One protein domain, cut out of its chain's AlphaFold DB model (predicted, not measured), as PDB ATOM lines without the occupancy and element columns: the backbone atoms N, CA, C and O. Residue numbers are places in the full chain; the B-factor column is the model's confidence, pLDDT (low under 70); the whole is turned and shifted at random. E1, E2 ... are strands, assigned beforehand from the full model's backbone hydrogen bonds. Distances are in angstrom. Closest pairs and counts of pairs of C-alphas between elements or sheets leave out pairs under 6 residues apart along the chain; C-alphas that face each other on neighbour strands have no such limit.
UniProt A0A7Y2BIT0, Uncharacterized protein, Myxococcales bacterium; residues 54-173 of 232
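This is residues 54 to 173 of the 232 residues of an uncharacterized protein of Myxococcales bacterium (UniProt A0A7Y2BIT0). A single sheet of nine strands curls round on itself like a flattened, nearly closed barrel: a wall of E4, E3 and E2 faces a wall of E9, E8, E7, E6 and E5, with E1 as the hinge. The strands E3 and E4 cross the direction of E6, E7 and E8 on the other wall, and long links lie between E2 and E3 and between E3 and E4. The printed part has 120 residues, with nine named strands in chain order E1 to E9 and no named helix, in the class all strand. The sheet's order is E4, E3, E2, E1, E9, E8, E7, E6, E5, all antiparallel. The whole is compact, with a radius of gyration of the C-alphas of 13.7 A and spans of 42 by 29 by 26 A.

E1 is residues 54 to 59, beginning at C-alpha 54 (27.372, -6.302, 6.453). E2 is residues 62 to 68, E3 residues 91 to 95 and E4 residues 109 to 113, with C-alpha 109 at (39.645, 10.831, 12.055). E5 is residues 117 to 120, and E6 is residues 125 to 132, 21.3 A long. E7, residues 139 to 147, is 27.2 A long; E8, residues 150 to 159, is 30.2 A. E9, residues 162 to 172, is the longest strand by residues, 32.7 A from first to last C-alpha, ending at (21.833, -3.800, 7.193).

The sheet is twisted and forms a folded sheet, bent back into two leaves that face each other. E1 to E4 form one meander, each strand the antiparallel neighbour of the one before, and E5 to E9 form another. In the hairpin E8 and E9, N 155 and O 166 are 2.9 A apart, within hydrogen-bond range; in the hairpin E7 and E8, N 143 and O 154 are 3.0 A apart. E9 has staggered pairing, with E8 over residues 162 to 171 and with E1 over residues 171 to 172, where N 56 and O 171 are 2.9 A apart. In the hairpin E3 and E4, N 93 and O 111 are 2.9 A apart. E4 and E5, the edge strands, are apart. Between the leaves, the closest C-alphas of E4 and E7 are those of Leu 111 and Tyr 140, 7.5 A apart. Residues 74 to 75 make a short antiparallel pairing with residues 117 to 118 of E5.

The C-alphas farthest apart, those of Asp 71 and Gly 104, are 42.9 A apart. The printed part has no cut. The links E2 to E3, 22 residues, and E3 to E4, 13 residues, are long. The mean pLDDT of the printed part is 90.7, and no printed residue is under 70.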
ATOM      1  N   LEU A  54      26.830  -7.647   6.573       90.56
ATOM      2  CA  LEU A  54      27.372  -6.302   6.453       90.56
ATOM      3  C   LEU A  54      26.332  -5.252   6.858       90.56
ATOM      4  O   LEU A  54      25.169  -5.306   6.462       90.56
ATOM      5  N   TRP A  55      26.776  -4.269   7.626       94.44
ATOM      6  CA  TRP A  55      26.016  -3.089   8.007       94.44
ATOM      7  C   TRP A  55      26.769  -1.853   7.558       94.44
ATOM      8  O   TRP A  55      27.961  -1.725   7.832       94.44
ATOM      9  N   GLU A  56      26.068  -0.936   6.903       94.06
ATOM     10  CA  GLU A  56      26.666   0.250   6.295       94.06
ATOM     11  C   GLU A  56      25.869   1.499   6.634       94.06
ATOM     12  O   GLU A  56      24.646   1.477   6.814       94.06
ATOM     13  N   GLY A  57      26.586   2.606   6.743       92.31
ATOM     14  CA  GLY A  57      26.040   3.891   7.115       92.31
ATOM     15  C   GLY A  57      26.838   5.016   6.490       92.31
ATOM     16  O   GLY A  57      28.061   5.022   6.563       92.31
ATOM     17  N   GLY A  58      26.135   5.984   5.911       89.88
ATOM     18  CA  GLY A  58      26.740   7.168   5.318       89.88
ATOM     19  C   GLY A  58      25.942   8.410   5.682       89.88
ATOM     20  O   GLY A  58      24.715   8.461   5.553       89.88
ATOM     21  N   SER A  59      26.636   9.436   6.149       89.06
ATOM     22  CA  SER A  59      26.093  10.776   6.345       89.06
ATOM     23  C   SER A  59      27.135  11.809   5.926       89.06
ATOM     24  O   SER A  59      28.257  11.472   5.564       89.06
ATOM     25  N   ARG A  60      26.782  13.098   5.926       87.81
ATOM     26  CA  ARG A  60      27.724  14.133   5.488       87.81
ATOM     27  C   ARG A  60      28.952  14.155   6.412       87.81
ATOM     28  O   ARG A  60      28.860  14.703   7.506       87.81
ATOM     29  N   GLY A  61      30.071  13.630   5.916       89.56
ATOM     30  CA  GLY A  61      31.347  13.593   6.627       89.56
ATOM     31  C   GLY A  61      31.502  12.429   7.606       89.56
ATOM     32  O   GLY A  61      32.363  12.509   8.475       89.56
ATOM     33  N   VAL A  62      30.657  11.396   7.525       94.12
ATOM     34  CA  VAL A  62      30.829  10.151   8.288       94.12
ATOM     35  C   VAL A  62      30.408   8.982   7.415       94.12
ATOM     36  O   VAL A  62      29.222   8.876   7.098       94.12
ATOM     37  N   ASP A  63      31.349   8.098   7.124       94.88
ATOM     38  CA  ASP A  63      31.115   6.811   6.480       94.88
ATOM     39  C   ASP A  63      31.498   5.691   7.453       94.88
ATOM     40  O   ASP A  63      32.416   5.828   8.265       94.88
ATOM     41  N   LEU A  64      30.738   4.602   7.441       95.94
ATOM     42  CA  LEU A  64      30.889   3.492   8.371       95.94
ATOM     43  C   LEU A  64      30.485   2.188   7.695       95.94
ATOM     44  O   LEU A  64      29.412   2.101   7.099       95.94
ATOM     45  N   CYS A  65      31.265   1.147   7.948       95.25
ATOM     46  CA  CYS A  65      30.798  -0.224   7.863       95.25
ATOM     47  C   CYS A  65      31.153  -1.012   9.131       95.25
ATOM     48  O   CYS A  65      32.112  -0.702   9.844       95.25
ATOM     49  N   PHE A  66      30.384  -2.057   9.412       96.50
ATOM     50  CA  PHE A  66      30.758  -3.125  10.338       96.50
ATOM     51  C   PHE A  66      30.091  -4.432   9.921       96.50
ATOM     52  O   PHE A  66      29.090  -4.423   9.207       96.50
ATOM     53  N   TYR A  67      30.625  -5.563  10.369       93.56
ATOM     54  CA  TYR A  67      30.064  -6.873  10.046       93.56
ATOM     55  C   TYR A  67      29.636  -7.604  11.316       93.56
ATOM     56  O   TYR A  67      30.433  -7.760  12.241       93.56
ATOM     57  N   ILE A  68      28.377  -8.041  11.370       94.94
ATOM     58  CA  ILE A  68      27.861  -8.882  12.453       94.94
ATOM     59  C   ILE A  68      28.090 -10.345  12.076       94.94
ATOM     60  O   ILE A  68      27.624 -10.793  11.029       94.94
ATOM     61  N   ALA A  69      28.766 -11.082  12.957       91.75
ATOM     62  CA  ALA A  69      29.041 -12.506  12.791       91.75
ATOM     63  C   ALA A  69      27.768 -13.341  12.598       91.75
ATOM     64  O   ALA A  69      26.696 -12.971  13.079       91.75
ATOM     65  N   ASP A  70      27.908 -14.526  11.999       85.62
ATOM     66  CA  ASP A  70      26.799 -15.457  11.722       85.62
ATOM     67  C   ASP A  70      25.982 -15.839  12.968       85.62
ATOM     68  O   ASP A  70      24.788 -16.127  12.884       85.62
ATOM     69  N   ASP A  71      26.623 -15.856  14.140       86.62
ATOM     70  CA  ASP A  71      25.976 -16.155  15.418       86.62
ATOM     71  C   ASP A  71      25.236 -14.951  16.032       86.62
ATOM     72  O   ASP A  71      24.507 -15.107  17.015       86.62
ATOM     73  N   GLY A  72      25.401 -13.752  15.466       90.56
ATOM     74  CA  GLY A  72      24.818 -12.505  15.955       90.56
ATOM     75  C   GLY A  72      25.389 -12.027  17.295       90.56
ATOM     76  O   GLY A  72      24.789 -11.162  17.941       90.56
ATOM     77  N   LEU A  73      26.508 -12.597  17.761       94.94
ATOM     78  CA  LEU A  73      27.047 -12.357  19.105       94.94
ATOM     79  C   LEU A  73      28.170 -11.324  19.147       94.94
ATOM     80  O   LEU A  73      28.504 -10.834  20.229       94.94
ATOM     81  N   LYS A  74      28.771 -11.000  18.006       96.50
ATOM     82  CA  LYS A  74      29.943 -10.127  17.921       96.50
ATOM     83  C   LYS A  74      30.016  -9.427  16.567       96.50
ATOM     84  O   LYS A  74      29.508  -9.939  15.571       96.50
ATOM     85  N   LEU A  75      30.686  -8.282  16.549       96.81
ATOM     86  CA  LEU A  75      31.279  -7.746  15.333       96.81
ATOM     87  C   LEU A  75      32.548  -8.541  15.039       96.81
ATOM     88  O   LEU A  75      33.301  -8.829  15.975       96.81
ATOM     89  N   GLU A  76      32.779  -8.907  13.786       95.19
ATOM     90  CA  GLU A  76      33.980  -9.643  13.395       95.19
ATOM     91  C   GLU A  76      34.558  -9.157  12.076       95.19
ATOM     92  O   GLU A  76      33.852  -8.604  11.236       95.19
ATOM     93  N   ALA A  77      35.862  -9.377  11.915       91.94
ATOM     94  CA  ALA A  77      36.593  -8.978  10.732       91.94
ATOM     95  C   ALA A  77      35.978  -9.581   9.470       91.94
ATOM     96  O   ALA A  77      35.865 -10.801   9.348       91.94
ATOM     97  N   SER A  78      35.639  -8.717   8.516       86.50
ATOM     98  CA  SER A  78      35.080  -9.130   7.234       86.50
ATOM     99  C   SER A  78      35.768  -8.400   6.086       86.50
ATOM    100  O   SER A  78      36.055  -7.206   6.198       86.50
ATOM    101  N   PRO A  79      36.047  -9.083   4.964       82.12
ATOM    102  CA  PRO A  79      36.558  -8.423   3.771       82.12
ATOM    103  C   PRO A  79      35.526  -7.498   3.116       82.12
ATOM    104  O   PRO A  79      35.924  -6.581   2.406       82.12
ATOM    105  N   SER A  80      34.231  -7.710   3.370       81.44
ATOM    106  CA  SER A  80      33.152  -6.880   2.822       81.44
ATOM    107  C   SER A  80      33.033  -5.520   3.514       81.44
ATOM    108  O   SER A  80      32.438  -4.611   2.953       81.44
ATOM    109  N   CYS A  81      33.594  -5.358   4.717       85.94
ATOM    110  CA  CYS A  81      33.662  -4.060   5.382       85.94
ATOM    111  C   CYS A  81      35.025  -3.410   5.121       85.94
ATOM    112  O   CYS A  81      36.014  -3.714   5.792       85.94
ATOM    113  N   SER A  82      35.071  -2.527   4.123       86.38
ATOM    114  CA  SER A  82      36.270  -1.768   3.778       86.38
ATOM    115  C   SER A  82      35.918  -0.437   3.115       86.38
ATOM    116  O   SER A  82      35.450  -0.411   1.978       86.38
ATOM    117  N   LEU A  83      36.182   0.676   3.800       87.12
ATOM    118  CA  LEU A  83      36.025   2.017   3.223       87.12
ATOM    119  C   LEU A  83      37.280   2.441   2.450       87.12
ATOM    120  O   LEU A  83      37.205   3.188   1.475       87.12
ATOM    121  N   SER A  84      38.451   1.952   2.867       80.12
ATOM    122  CA  SER A  84      39.747   2.289   2.264       80.12
ATOM    123  C   SER A  84      40.214   1.328   1.167       80.12
ATOM    124  O   SER A  84      41.223   1.596   0.512       80.12
ATOM    125  N   GLY A  85      39.526   0.197   0.983       77.19
ATOM    126  CA  GLY A  85      39.981  -0.931   0.163       77.19
ATOM    127  C   GLY A  85      40.927  -1.898   0.892       77.19
ATOM    128  O   GLY A  85      41.312  -2.919   0.323       77.19
ATOM    129  N   GLU A  86      41.306  -1.612   2.143       77.75
ATOM    130  CA  GLU A  86      41.990  -2.560   3.028       77.75
ATOM    131  C   GLU A  86      40.951  -3.453   3.728       77.75
ATOM    132  O   GLU A  86      40.019  -2.963   4.361       77.75
ATOM    133  N   SER A  87      41.081  -4.771   3.590       77.44
ATOM    134  CA  SER A  87      40.138  -5.752   4.142       77.44
ATOM    135  C   SER A  87      40.543  -6.238   5.534       77.44
ATOM    136  O   SER A  87      41.733  -6.298   5.835       77.44
ATOM    137  N   GLY A  88      39.578  -6.749   6.307       81.62
ATOM    138  CA  GLY A  88      39.860  -7.488   7.545       81.62
ATOM    139  C   GLY A  88      39.586  -6.712   8.830       81.62
ATOM    140  O   GLY A  88      40.140  -7.050   9.872       81.62
ATOM    141  N   TYR A  89      38.714  -5.706   8.775       88.50
ATOM    142  CA  TYR A  89      38.281  -4.961   9.951       88.50
ATOM    143  C   TYR A  89      36.911  -5.439  10.430       88.50
ATOM    144  O   TYR A  89      36.030  -5.754   9.632       88.50
ATOM    145  N   SER A  90      36.739  -5.517  11.751       90.12
ATOM    146  CA  SER A  90      35.440  -5.740  12.395       90.12
ATOM    147  C   SER A  90      34.516  -4.535  12.208       90.12
ATOM    148  O   SER A  90      33.296  -4.683  12.113       90.12
ATOM    149  N   PHE A  91      35.105  -3.341  12.135       94.56
ATOM    150  CA  PHE A  91      34.456  -2.122  11.670       94.56
ATOM    151  C   PHE A  91      35.489  -1.144  11.097       94.56
ATOM    152  O   PHE A  91      36.636  -1.099  11.557       94.56
ATOM    153  N   ASP A  92      35.062  -0.356  10.114       94.75
ATOM    154  CA  ASP A  92      35.836   0.706   9.467       94.75
ATOM    155  C   ASP A  92      34.965   1.963   9.423       94.75
ATOM    156  O   ASP A  92      33.831   1.928   8.946       94.75
ATOM    157  N   LEU A  93      35.462   3.051  10.003       95.44
ATOM    158  CA  LEU A  93      34.758   4.320  10.128       95.44
ATOM    159  C   LEU A  93      35.674   5.449   9.675       95.44
ATOM    160  O   LEU A  93      36.783   5.595  10.194       95.44
ATOM    161  N   ASP A  94      35.178   6.283   8.773       95.25
ATOM    162  CA  ASP A  94      35.869   7.473   8.304       95.25
ATOM    163  C   ASP A  94      35.061   8.734   8.604       95.25
ATOM    164  O   ASP A  94      33.843   8.781   8.432       95.25
ATOM    165  N   VAL A  95      35.741   9.753   9.124       94.19
ATOM    166  CA  VAL A  95      35.130  10.993   9.605       94.19
ATOM    167  C   VAL A  95      35.821  12.174   8.950       94.19
ATOM    168  O   VAL A  95      36.932  12.554   9.326       94.19
ATOM    169  N   GLU A  96      35.112  12.825   8.037       92.00
ATOM    170  CA  GLU A  96      35.569  14.005   7.318       92.00
ATOM    171  C   GLU A  96      34.802  15.262   7.759       92.00
ATOM    172  O   GLU A  96      33.660  15.502   7.371       92.00
ATOM    173  N   LEU A  97      35.468  16.142   8.514       78.38
ATOM    174  CA  LEU A  97      35.056  17.543   8.712       78.38
ATOM    175  C   LEU A  97      33.618  17.749   9.242       78.38
ATOM    176  O   LEU A  97      32.926  18.689   8.843       78.38
ATOM    177  N   VAL A  98      33.171  16.927  10.193       75.31
ATOM    178  CA  VAL A  98      31.829  17.057  10.803       75.31
ATOM    179  C   VAL A  98      31.722  18.165  11.855       75.31
ATOM    180  O   VAL A  98      30.625  18.475  12.323       75.31
ATOM    181  N   GLY A  99      32.836  18.804  12.221       80.69
ATOM    182  CA  GLY A  99      32.847  19.902  13.183       80.69
ATOM    183  C   GLY A  99      34.249  20.350  13.566       80.69
ATOM    184  O   GLY A  99      35.215  20.094  12.846       80.69
ATOM    185  N   VAL A 100      34.349  21.007  14.718       81.56
ATOM    186  CA  VAL A 100      35.621  21.323  15.368       81.56
ATOM    187  C   VAL A 100      35.658  20.720  16.767       81.56
ATOM    188  O   VAL A 100      34.610  20.561  17.396       81.56
ATOM    189  N   ASP A 101      36.845  20.362  17.237       79.19
ATOM    190  CA  ASP A 101      37.077  19.990  18.623       79.19
ATOM    191  C   ASP A 101      36.997  21.220  19.547       79.19
ATOM    192  O   ASP A 101      36.712  22.350  19.136       79.19
ATOM    193  N   GLN A 102      37.234  20.998  20.834       75.50
ATOM    194  CA  GLN A 102      37.229  22.051  21.852       75.50
ATOM    195  C   GLN A 102      38.293  23.146  21.663       75.50
ATOM    196  O   GLN A 102      38.129  24.235  22.213       75.50
ATOM    197  N   ASP A 103      39.342  22.883  20.881       82.56
ATOM    198  CA  ASP A 103      40.407  23.833  20.550       82.56
ATOM    199  C   ASP A 103      40.143  24.545  19.209       82.56
ATOM    200  O   ASP A 103      40.952  25.355  18.742       82.56
ATOM    201  N   GLY A 104      38.996  24.271  18.578       83.50
ATOM    202  CA  GLY A 104      38.606  24.834  17.291       83.50
ATOM    203  C   GLY A 104      39.282  24.167  16.090       83.50
ATOM    204  O   GLY A 104      39.185  24.700  14.983       83.50
ATOM    205  N   GLN A 105      39.961  23.031  16.279       84.44
ATOM    206  CA  GLN A 105      40.568  22.266  15.189       84.44
ATOM    207  C   GLN A 105      39.537  21.362  14.516       84.44
ATOM    208  O   GLN A 105      38.640  20.870  15.193       84.44
ATOM    209  N   PRO A 106      39.632  21.104  13.200       85.94
ATOM    210  CA  PRO A 106      38.707  20.206  12.521       85.94
ATOM    211  C   PRO A 106      38.642  18.816  13.173       85.94
ATOM    212  O   PRO A 106      39.661  18.179  13.426       85.94
ATOM    213  N   CYS A 107      37.424  18.343  13.419       89.81
ATOM    214  CA  CYS A 107      37.138  17.018  13.961       89.81
ATOM    215  C   CYS A 107      37.052  16.026  12.789       89.81
ATOM    216  O   CYS A 107      36.007  15.889  12.151       89.81
ATOM    217  N   SER A 108      38.189  15.402  12.477       91.81
ATOM    218  CA  SER A 108      38.341  14.373  11.441       91.81
ATOM    219  C   SER A 108      39.246  13.251  11.929       91.81
ATOM    220  O   SER A 108      40.297  13.529  12.513       91.81
ATOM    221  N   PHE A 109      38.855  12.003  11.697       92.88
ATOM    222  CA  PHE A 109      39.645  10.831  12.055       92.88
ATOM    223  C   PHE A 109      39.135   9.576  11.350       92.88
ATOM    224  O   PHE A 109      37.955   9.465  11.044       92.88
ATOM    225  N   THR A 110      40.023   8.606  11.178       93.50
ATOM    226  CA  THR A 110      39.664   7.266  10.714       93.50
ATOM    227  C   THR A 110      39.825   6.298  11.877       93.50
ATOM    228  O   THR A 110      40.779   6.400  12.653       93.50
ATOM    229  N   LEU A 111      38.891   5.365  12.016       93.00
ATOM    230  CA  LEU A 111      38.915   4.333  13.035       93.00
ATOM    231  C   LEU A 111      38.703   2.965  12.391       93.00
ATOM    232  O   LEU A 111      37.609   2.642  11.942       93.00
ATOM    233  N   ARG A 112      39.763   2.157  12.414       92.88
ATOM    234  CA  ARG A 112      39.786   0.774  11.935       92.88
ATOM    235  C   ARG A 112      40.100  -0.143  13.097       92.88
ATOM    236  O   ARG A 112      41.021   0.138  13.868       92.88
ATOM    237  N   TYR A 113      39.345  -1.223  13.236       93.62
ATOM    238  CA  TYR A 113      39.538  -2.160  14.336       93.62
ATOM    239  C   TYR A 113      39.366  -3.595  13.864       93.62
ATOM    240  O   TYR A 113      38.328  -3.947  13.315       93.62
ATOM    241  N   GLU A 114      40.392  -4.418  14.063       92.44
ATOM    242  CA  GLU A 114      40.441  -5.801  13.571       92.44
ATOM    243  C   GLU A 114      39.806  -6.783  14.564       92.44
ATOM    244  O   GLU A 114      39.086  -7.696  14.159       92.44
ATOM    245  N   ASP A 115      40.018  -6.576  15.866       94.69
ATOM    246  CA  ASP A 115      39.587  -7.522  16.894       94.69
ATOM    247  C   ASP A 115      38.051  -7.605  17.023       94.69
ATOM    248  O   ASP A 115      37.350  -6.600  16.858       94.69
ATOM    249  N   PRO A 116      37.505  -8.779  17.395       95.62
ATOM    250  CA  PRO A 116      36.069  -8.934  17.571       95.62
ATOM    251  C   PRO A 116      35.492  -8.074  18.701       95.62
ATOM    252  O   PRO A 116      36.066  -7.977  19.787       95.62
ATOM    253  N   VAL A 117      34.286  -7.540  18.493       97.12
ATOM    254  CA  VAL A 117      33.568  -6.729  19.493       97.12
ATOM    255  C   VAL A 117      32.296  -7.435  19.934       97.12
ATOM    256  O   VAL A 117      31.353  -7.565  19.163       97.12
ATOM    257  N   THR A 118      32.227  -7.861  21.193       96.94
ATOM    258  CA  THR A 118      31.046  -8.560  21.722       96.94
ATOM    259  C   THR A 118      29.799  -7.671  21.727       96.94
ATOM    260  O   THR A 118      29.820  -6.541  22.226       96.94
ATOM    261  N   ILE A 119      28.681  -8.224  21.255       96.38
ATOM    262  CA  ILE A 119      27.349  -7.626  21.329       96.38
ATOM    263  C   ILE A 119      26.658  -8.122  22.600       96.38
ATOM    264  O   ILE A 119      26.428  -9.317  22.803       96.38
ATOM    265  N   ASN A 120      26.284  -7.186  23.467       95.31
ATOM    266  CA  ASN A 120      25.473  -7.473  24.636       95.31
ATOM    267  C   ASN A 120      24.027  -7.769  24.217       95.31
ATOM    268  O   ASN A 120      23.240  -6.856  23.978       95.31
ATOM    269  N   GLN A 121      23.665  -9.049  24.224       91.12
ATOM    270  CA  GLN A 121      22.341  -9.553  23.840       91.12
ATOM    271  C   GLN A 121      21.190  -9.067  24.737       91.12
ATOM    272  O   GLN A 121      20.030  -9.186  24.365       91.12
ATOM    273  N   ALA A 122      21.464  -8.545  25.937       89.88
ATOM    274  CA  ALA A 122      20.402  -8.016  26.796       89.88
ATOM    275  C   ALA A 122      19.918  -6.628  26.346       89.88
ATOM    276  O   ALA A 122      18.799  -6.242  26.671       89.88
ATOM    277  N   GLY A 123      20.761  -5.876  25.633       89.69
ATOM    278  CA  GLY A 123      20.469  -4.504  25.212       89.69
ATOM    279  C   GLY A 123      20.851  -4.199  23.769       89.69
ATOM    280  O   GLY A 123      20.928  -3.030  23.424       89.69
ATOM    281  N   ASN A 124      21.157  -5.223  22.964       94.25
ATOM    282  CA  ASN A 124      21.633  -5.115  21.580       94.25
ATOM    283  C   ASN A 124      22.716  -4.051  21.375       94.25
ATOM    284  O   ASN A 124      22.761  -3.370  20.356       94.25
ATOM    285  N   SER A 125      23.584  -3.897  22.369       96.38
ATOM    286  CA  SER A 125      24.578  -2.834  22.407       96.38
ATOM    287  C   SER A 125      25.975  -3.414  22.307       96.38
ATOM    288  O   SER A 125      26.259  -4.438  22.930       96.38
ATOM    289  N   PHE A 126      26.879  -2.716  21.644       97.25
ATOM    290  CA  PHE A 126      28.289  -3.083  21.594       97.25
ATOM    291  C   PHE A 126      29.166  -1.885  21.939       97.25
ATOM    292  O   PHE A 126      28.761  -0.722  21.838       97.25
ATOM    293  N   ARG A 127      30.386  -2.180  22.386       97.38
ATOM    294  CA  ARG A 127      31.373  -1.165  22.731       97.38
ATOM    295  C   ARG A 127      32.779  -1.714  22.551       97.38
ATOM    296  O   ARG A 127      33.148  -2.676  23.215       97.38
ATOM    297  N   ALA A 128      33.558  -1.028  21.731       95.75
ATOM    298  CA  ALA A 128      35.004  -1.109  21.695       95.75
ATOM    299  C   ALA A 128      35.553   0.213  22.246       95.75
ATOM    300  O   ALA A 128      35.140   1.301  21.843       95.75
ATOM    301  N   SER A 129      36.421   0.143  23.244       92.50
ATOM    302  CA  SER A 129      36.993   1.315  23.906       92.50
ATOM    303  C   SER A 129      38.464   1.091  24.160       92.50
ATOM    304  O   SER A 129      38.898  -0.053  24.200       92.50
ATOM    305  N   GLU A 130      39.189   2.182  24.398       89.38
ATOM    306  CA  GLU A 130      40.630   2.119  24.648       89.38
ATOM    307  C   GLU A 130      41.390   1.549  23.446       89.38
ATOM    308  O   GLU A 130      42.429   0.921  23.610       89.38
ATOM    309  N   ILE A 131      40.864   1.771  22.235       90.31
ATOM    310  CA  ILE A 131      41.492   1.330  20.992       90.31
ATOM    311  C   ILE A 131      42.688   2.256  20.741       90.31
ATOM    312  O   ILE A 131      42.469   3.455  20.529       90.31
ATOM    313  N   PRO A 132      43.932   1.753  20.791       84.31
ATOM    314  CA  PRO A 132      45.099   2.551  20.459       84.31
ATOM    315  C   PRO A 132      45.251   2.622  18.936       84.31
ATOM    316  O   PRO A 132      45.100   1.608  18.253       84.31
ATOM    317  N   ALA A 133      45.595   3.790  18.396       80.12
ATOM    318  CA  ALA A 133      46.014   3.890  16.999       80.12
ATOM    319  C   ALA A 133      47.548   3.860  16.893       80.12
ATOM    320  O   ALA A 133      48.235   4.524  17.675       80.12
ATOM    321  N   PRO A 134      48.125   3.121  15.929       77.81
ATOM    322  CA  PRO A 134      49.565   3.123  15.714       77.81
ATOM    323  C   PRO A 134      50.087   4.532  15.407       77.81
ATOM    324  O   PRO A 134      49.680   5.156  14.431       77.81
ATOM    325  N   GLY A 135      51.034   5.016  16.215       80.12
ATOM    326  CA  GLY A 135      51.697   6.302  15.979       80.12
ATOM    327  C   GLY A 135      50.900   7.540  16.400       80.12
ATOM    328  O   GLY A 135      51.315   8.646  16.059       80.12
ATOM    329  N   ASP A 136      49.806   7.369  17.144       82.75
ATOM    330  CA  ASP A 136      49.032   8.458  17.744       82.75
ATOM    331  C   ASP A 136      48.859   8.189  19.250       82.75
ATOM    332  O   ASP A 136      48.633   7.052  19.662       82.75
ATOM    333  N   ASP A 137      48.945   9.235  20.073       87.94
ATOM    334  CA  ASP A 137      48.634   9.165  21.512       87.94
ATOM    335  C   ASP A 137      47.110   9.178  21.763       87.94
ATOM    336  O   ASP A 137      46.642   9.227  22.903       87.94
ATOM    337  N   ALA A 138      46.325   9.173  20.683       90.94
ATOM    338  CA  ALA A 138      44.880   9.155  20.714       90.94
ATOM    339  C   ALA A 138      44.300   7.835  21.229       90.94
ATOM    340  O   ALA A 138      44.736   6.739  20.869       90.94
ATOM    341  N   VAL A 139      43.221   7.961  21.996       93.44
ATOM    342  CA  VAL A 139      42.369   6.850  22.408       93.44
ATOM    343  C   VAL A 139      41.041   6.937  21.677       93.44
ATOM    344  O   VAL A 139      40.375   7.974  21.700       93.44
ATOM    345  N   TYR A 140      40.630   5.826  21.068       94.62
ATOM    346  CA  TYR A 140      39.372   5.757  20.341       94.62
ATOM    347  C   TYR A 140      38.321   4.934  21.083       94.62
ATOM    348  O   TYR A 140      38.609   4.010  21.855       94.62
ATOM    349  N   LEU A 141      37.067   5.292  20.835       96.25
ATOM    350  CA  LEU A 141      35.893   4.568  21.290       96.25
ATOM    351  C   LEU A 141      34.890   4.471  20.149       96.25
ATOM    352  O   LEU A 141      34.593   5.462  19.489       96.25
ATOM    353  N   PHE A 142      34.320   3.286  19.989       97.06
ATOM    354  CA  PHE A 142      33.229   2.994  19.076       97.06
ATOM    355  C   PHE A 142      32.153   2.227  19.837       97.06
ATOM    356  O   PHE A 142      32.419   1.215  20.485       97.06
ATOM    357  N   SER A 143      30.929   2.736  19.831       97.75
ATOM    358  CA  SER A 143      29.817   2.107  20.543       97.75
ATOM    359  C   SER A 143      28.513   2.364  19.828       97.75
ATOM    360  O   SER A 143      28.363   3.427  19.229       97.75
ATOM    361  N   GLY A 144      27.572   1.438  19.944       97.56
ATOM    362  CA  GLY A 144      26.255   1.581  19.348       97.56
ATOM    363  C   GLY A 144      25.236   0.608  19.908       97.56
ATOM    364  O   GLY A 144      25.550  -0.244  20.742       97.56
ATOM    365  N   GLU A 145      24.012   0.776  19.433       97.19
ATOM    366  CA  GLU A 145      22.850  -0.057  19.709       97.19
ATOM    367  C   GLU A 145      22.199  -0.468  18.386       97.19
ATOM    368  O   GLU A 145      22.154   0.325  17.440       97.19
ATOM    369  N   ILE A 146      21.693  -1.699  18.339       95.69
ATOM    370  CA  ILE A 146      21.010  -2.281  17.187       95.69
ATOM    371  C   ILE A 146      19.522  -2.460  17.511       95.69
ATOM    372  O   ILE A 146      19.135  -3.130  18.475       95.69
ATOM    373  N   VAL A 147      18.672  -1.876  16.673       93.94
ATOM    374  CA  VAL A 147      17.214  -1.902  16.798       93.94
ATOM    375  C   VAL A 147      16.606  -2.341  15.469       93.94
ATOM    376  O   VAL A 147      16.418  -1.549  14.545       93.94
ATOM    377  N   GLY A 148      16.268  -3.628  15.377       90.56
ATOM    378  CA  GLY A 148      15.744  -4.214  14.144       90.56
ATOM    379  C   GLY A 148      16.807  -4.220  13.049       90.56
ATOM    380  O   GLY A 148      17.839  -4.855  13.210       90.56
ATOM    381  N   GLU A 149      16.548  -3.515  11.950       92.50
ATOM    382  CA  GLU A 149      17.445  -3.412  10.784       92.50
ATOM    383  C   GLU A 149      18.250  -2.103  10.760       92.50
ATOM    384  O   GLU A 149      18.861  -1.757   9.749       92.50
ATOM    385  N   ALA A 150      18.225  -1.348  11.860       95.00
ATOM    386  CA  ALA A 150      18.956  -0.101  12.020       95.00
ATOM    387  C   ALA A 150      19.886  -0.177  13.233       95.00
ATOM    388  O   ALA A 150      19.550  -0.768  14.259       95.00
ATOM    389  N   ALA A 151      21.045   0.457  13.123       96.62
ATOM    390  CA  ALA A 151      22.000   0.622  14.198       96.62
ATOM    391  C   ALA A 151      22.404   2.090  14.297       96.62
ATOM    392  O   ALA A 151      22.462   2.808  13.299       96.62
ATOM    393  N   SER A 152      22.679   2.560  15.504       97.44
ATOM    394  CA  SER A 152      23.195   3.914  15.698       97.44
ATOM    395  C   SER A 152      24.068   3.995  16.929       97.44
ATOM    396  O   SER A 152      23.961   3.177  17.846       97.44
ATOM    397  N   GLY A 153      24.940   4.990  16.955       97.31
ATOM    398  CA  GLY A 153      25.902   5.084  18.025       97.31
ATOM    399  C   GLY A 153      26.812   6.283  17.923       97.31
ATOM    400  O   GLY A 153      26.468   7.327  17.367       97.31
ATOM    401  N   ILE A 154      27.964   6.139  18.565       96.12
ATOM    402  CA  ILE A 154      28.930   7.203  18.776       96.12
ATOM    403  C   ILE A 154      30.331   6.661  18.543       96.12
ATOM    404  O   ILE A 154      30.703   5.629  19.109       96.12
ATOM    405  N   ALA A 155      31.105   7.406  17.761       95.75
ATOM    406  CA  ALA A 155      32.550   7.281  17.692       95.75
ATOM    407  C   ALA A 155      33.200   8.484  18.384       95.75
ATOM    408  O   ALA A 155      32.688   9.610  18.334       95.75
ATOM    409  N   ARG A 156      34.309   8.247  19.078       94.19
ATOM    410  CA  ARG A 156      35.052   9.278  19.801       94.19
ATOM    411  C   ARG A 156      36.549   9.078  19.621       94.19
ATOM    412  O   ARG A 156      37.015   7.944  19.684       94.19
ATOM    413  N   ARG A 157      37.271  10.185  19.469       93.69
ATOM    414  CA  ARG A 157      38.730  10.293  19.520       93.69
ATOM    415  C   ARG A 157      39.109  11.244  20.650       93.69
ATOM    416  O   ARG A 157      38.666  12.392  20.637       93.69
ATOM    417  N   ASP A 158      39.922  10.781  21.590       92.31
ATOM    418  CA  ASP A 158      40.446  11.570  22.707       92.31
ATOM    419  C   ASP A 158      41.968  11.728  22.558       92.31
ATOM    420  O   ASP A 158      42.666  10.725  22.450       92.31
ATOM    421  N   VAL A 159      42.493  12.959  22.568       90.75
ATOM    422  CA  VAL A 159      43.934  13.273  22.489       90.75
ATOM    423  C   VAL A 159      44.306  14.300  23.546       90.75
ATOM    424  O   VAL A 159      43.994  15.485  23.423       90.75
ATOM    425  N   GLY A 160      45.007  13.859  24.591       88.38
ATOM    426  CA  GLY A 160      45.306  14.717  25.736       88.38
ATOM    427  C   GLY A 160      44.014  15.215  26.386       88.38
ATOM    428  O   GLY A 160      43.245  14.420  26.920       88.38
ATOM    429  N   GLU A 161      43.773  16.526  26.336       86.69
ATOM    430  CA  GLU A 161      42.512  17.114  26.798       86.69
ATOM    431  C   GLU A 161      41.459  17.197  25.681       86.69
ATOM    432  O   GLU A 161      40.272  17.220  26.008       86.69
ATOM    433  N   SER A 162      41.861  17.202  24.399       86.81
ATOM    434  CA  SER A 162      40.964  17.344  23.241       86.81
ATOM    435  C   SER A 162      40.112  16.100  23.011       86.81
ATOM    436  O   SER A 162      40.629  14.985  23.009       86.81
ATOM    437  N   ASN A 163      38.806  16.276  22.788       90.50
ATOM    438  CA  ASN A 163      37.932  15.207  22.320       90.50
ATOM    439  C   ASN A 163      37.108  15.618  21.093       90.50
ATOM    440  O   ASN A 163      36.593  16.730  20.985       90.50
ATOM    441  N   CYS A 164      36.960  14.666  20.178       91.94
ATOM    442  CA  CYS A 164      36.159  14.761  18.966       91.94
ATOM    443  C   CYS A 164      35.148  13.610  18.998       91.94
ATOM    444  O   CYS A 164      35.521  12.445  19.138       91.94
ATOM    445  N   ARG A 165      33.852  13.938  18.950       92.94
ATOM    446  CA  ARG A 165      32.744  12.987  19.116       92.94
ATOM    447  C   ARG A 165      31.766  13.133  17.965       92.94
ATOM    448  O   ARG A 165      31.248  14.223  17.737       92.94
ATOM    449  N   VAL A 166      31.461  12.023  17.308       93.31
ATOM    450  CA  VAL A 166      30.559  11.986  16.155       93.31
ATOM    451  C   VAL A 166      29.495  10.919  16.354       93.31
ATOM    452  O   VAL A 166      29.764   9.843  16.890       93.31
ATOM    453  N   GLY A 167      28.265  11.252  15.976       94.44
ATOM    454  CA  GLY A 167      27.184  10.279  15.890       94.44
ATOM    455  C   GLY A 167      27.247   9.562  14.548       94.44
ATOM    456  O   GLY A 167      27.581  10.182  13.541       94.44
ATOM    457  N   TRP A 168      26.901   8.284  14.539       96.25
ATOM    458  CA  TRP A 168      26.781   7.494  13.318       96.25
ATOM    459  C   TRP A 168      25.459   6.729  13.320       96.25
ATOM    460  O   TRP A 168      24.868   6.467  14.372       96.25
ATOM    461  N   ALA A 169      24.993   6.382  12.127       96.75
ATOM    462  CA  ALA A 169      23.846   5.515  11.913       96.75
ATOM    463  C   ALA A 169      24.154   4.593  10.735       96.75
ATOM    464  O   ALA A 169      24.775   5.035   9.775       96.75
ATOM    465  N   ALA A 170      23.717   3.345  10.828       96.56
ATOM    466  CA  ALA A 170      23.889   2.318   9.813       96.56
ATOM    467  C   ALA A 170      22.610   1.488   9.682       96.56
ATOM    468  O   ALA A 170      21.783   1.431  10.595       96.56
ATOM    469  N   SER A 171      22.464   0.816   8.553       94.31
ATOM    470  CA  SER A 171      21.440  -0.198   8.321       94.31
ATOM    471  C   SER A 171      22.083  -1.447   7.748       94.31
ATOM    472  O   SER A 171      23.179  -1.379   7.193       94.31
ATOM    473  N   ILE A 172      21.396  -2.581   7.868       90.50
ATOM    474  CA  ILE A 172      21.833  -3.800   7.193       90.50
ATOM    475  C   ILE A 172      21.976  -3.527   5.691       90.50
ATOM    476  O   ILE A 172      21.051  -3.004   5.056       90.50
ATOM    477  N   SER A 173      23.142  -3.845   5.139       85.44
ATOM    478  CA  SER A 173      23.369  -3.733   3.708       85.44
ATOM    479  C   SER A 173      22.583  -4.835   3.012       85.44
ATOM    480  O   SER A 173      22.685  -6.015   3.346       85.44
TER     481      SER A 173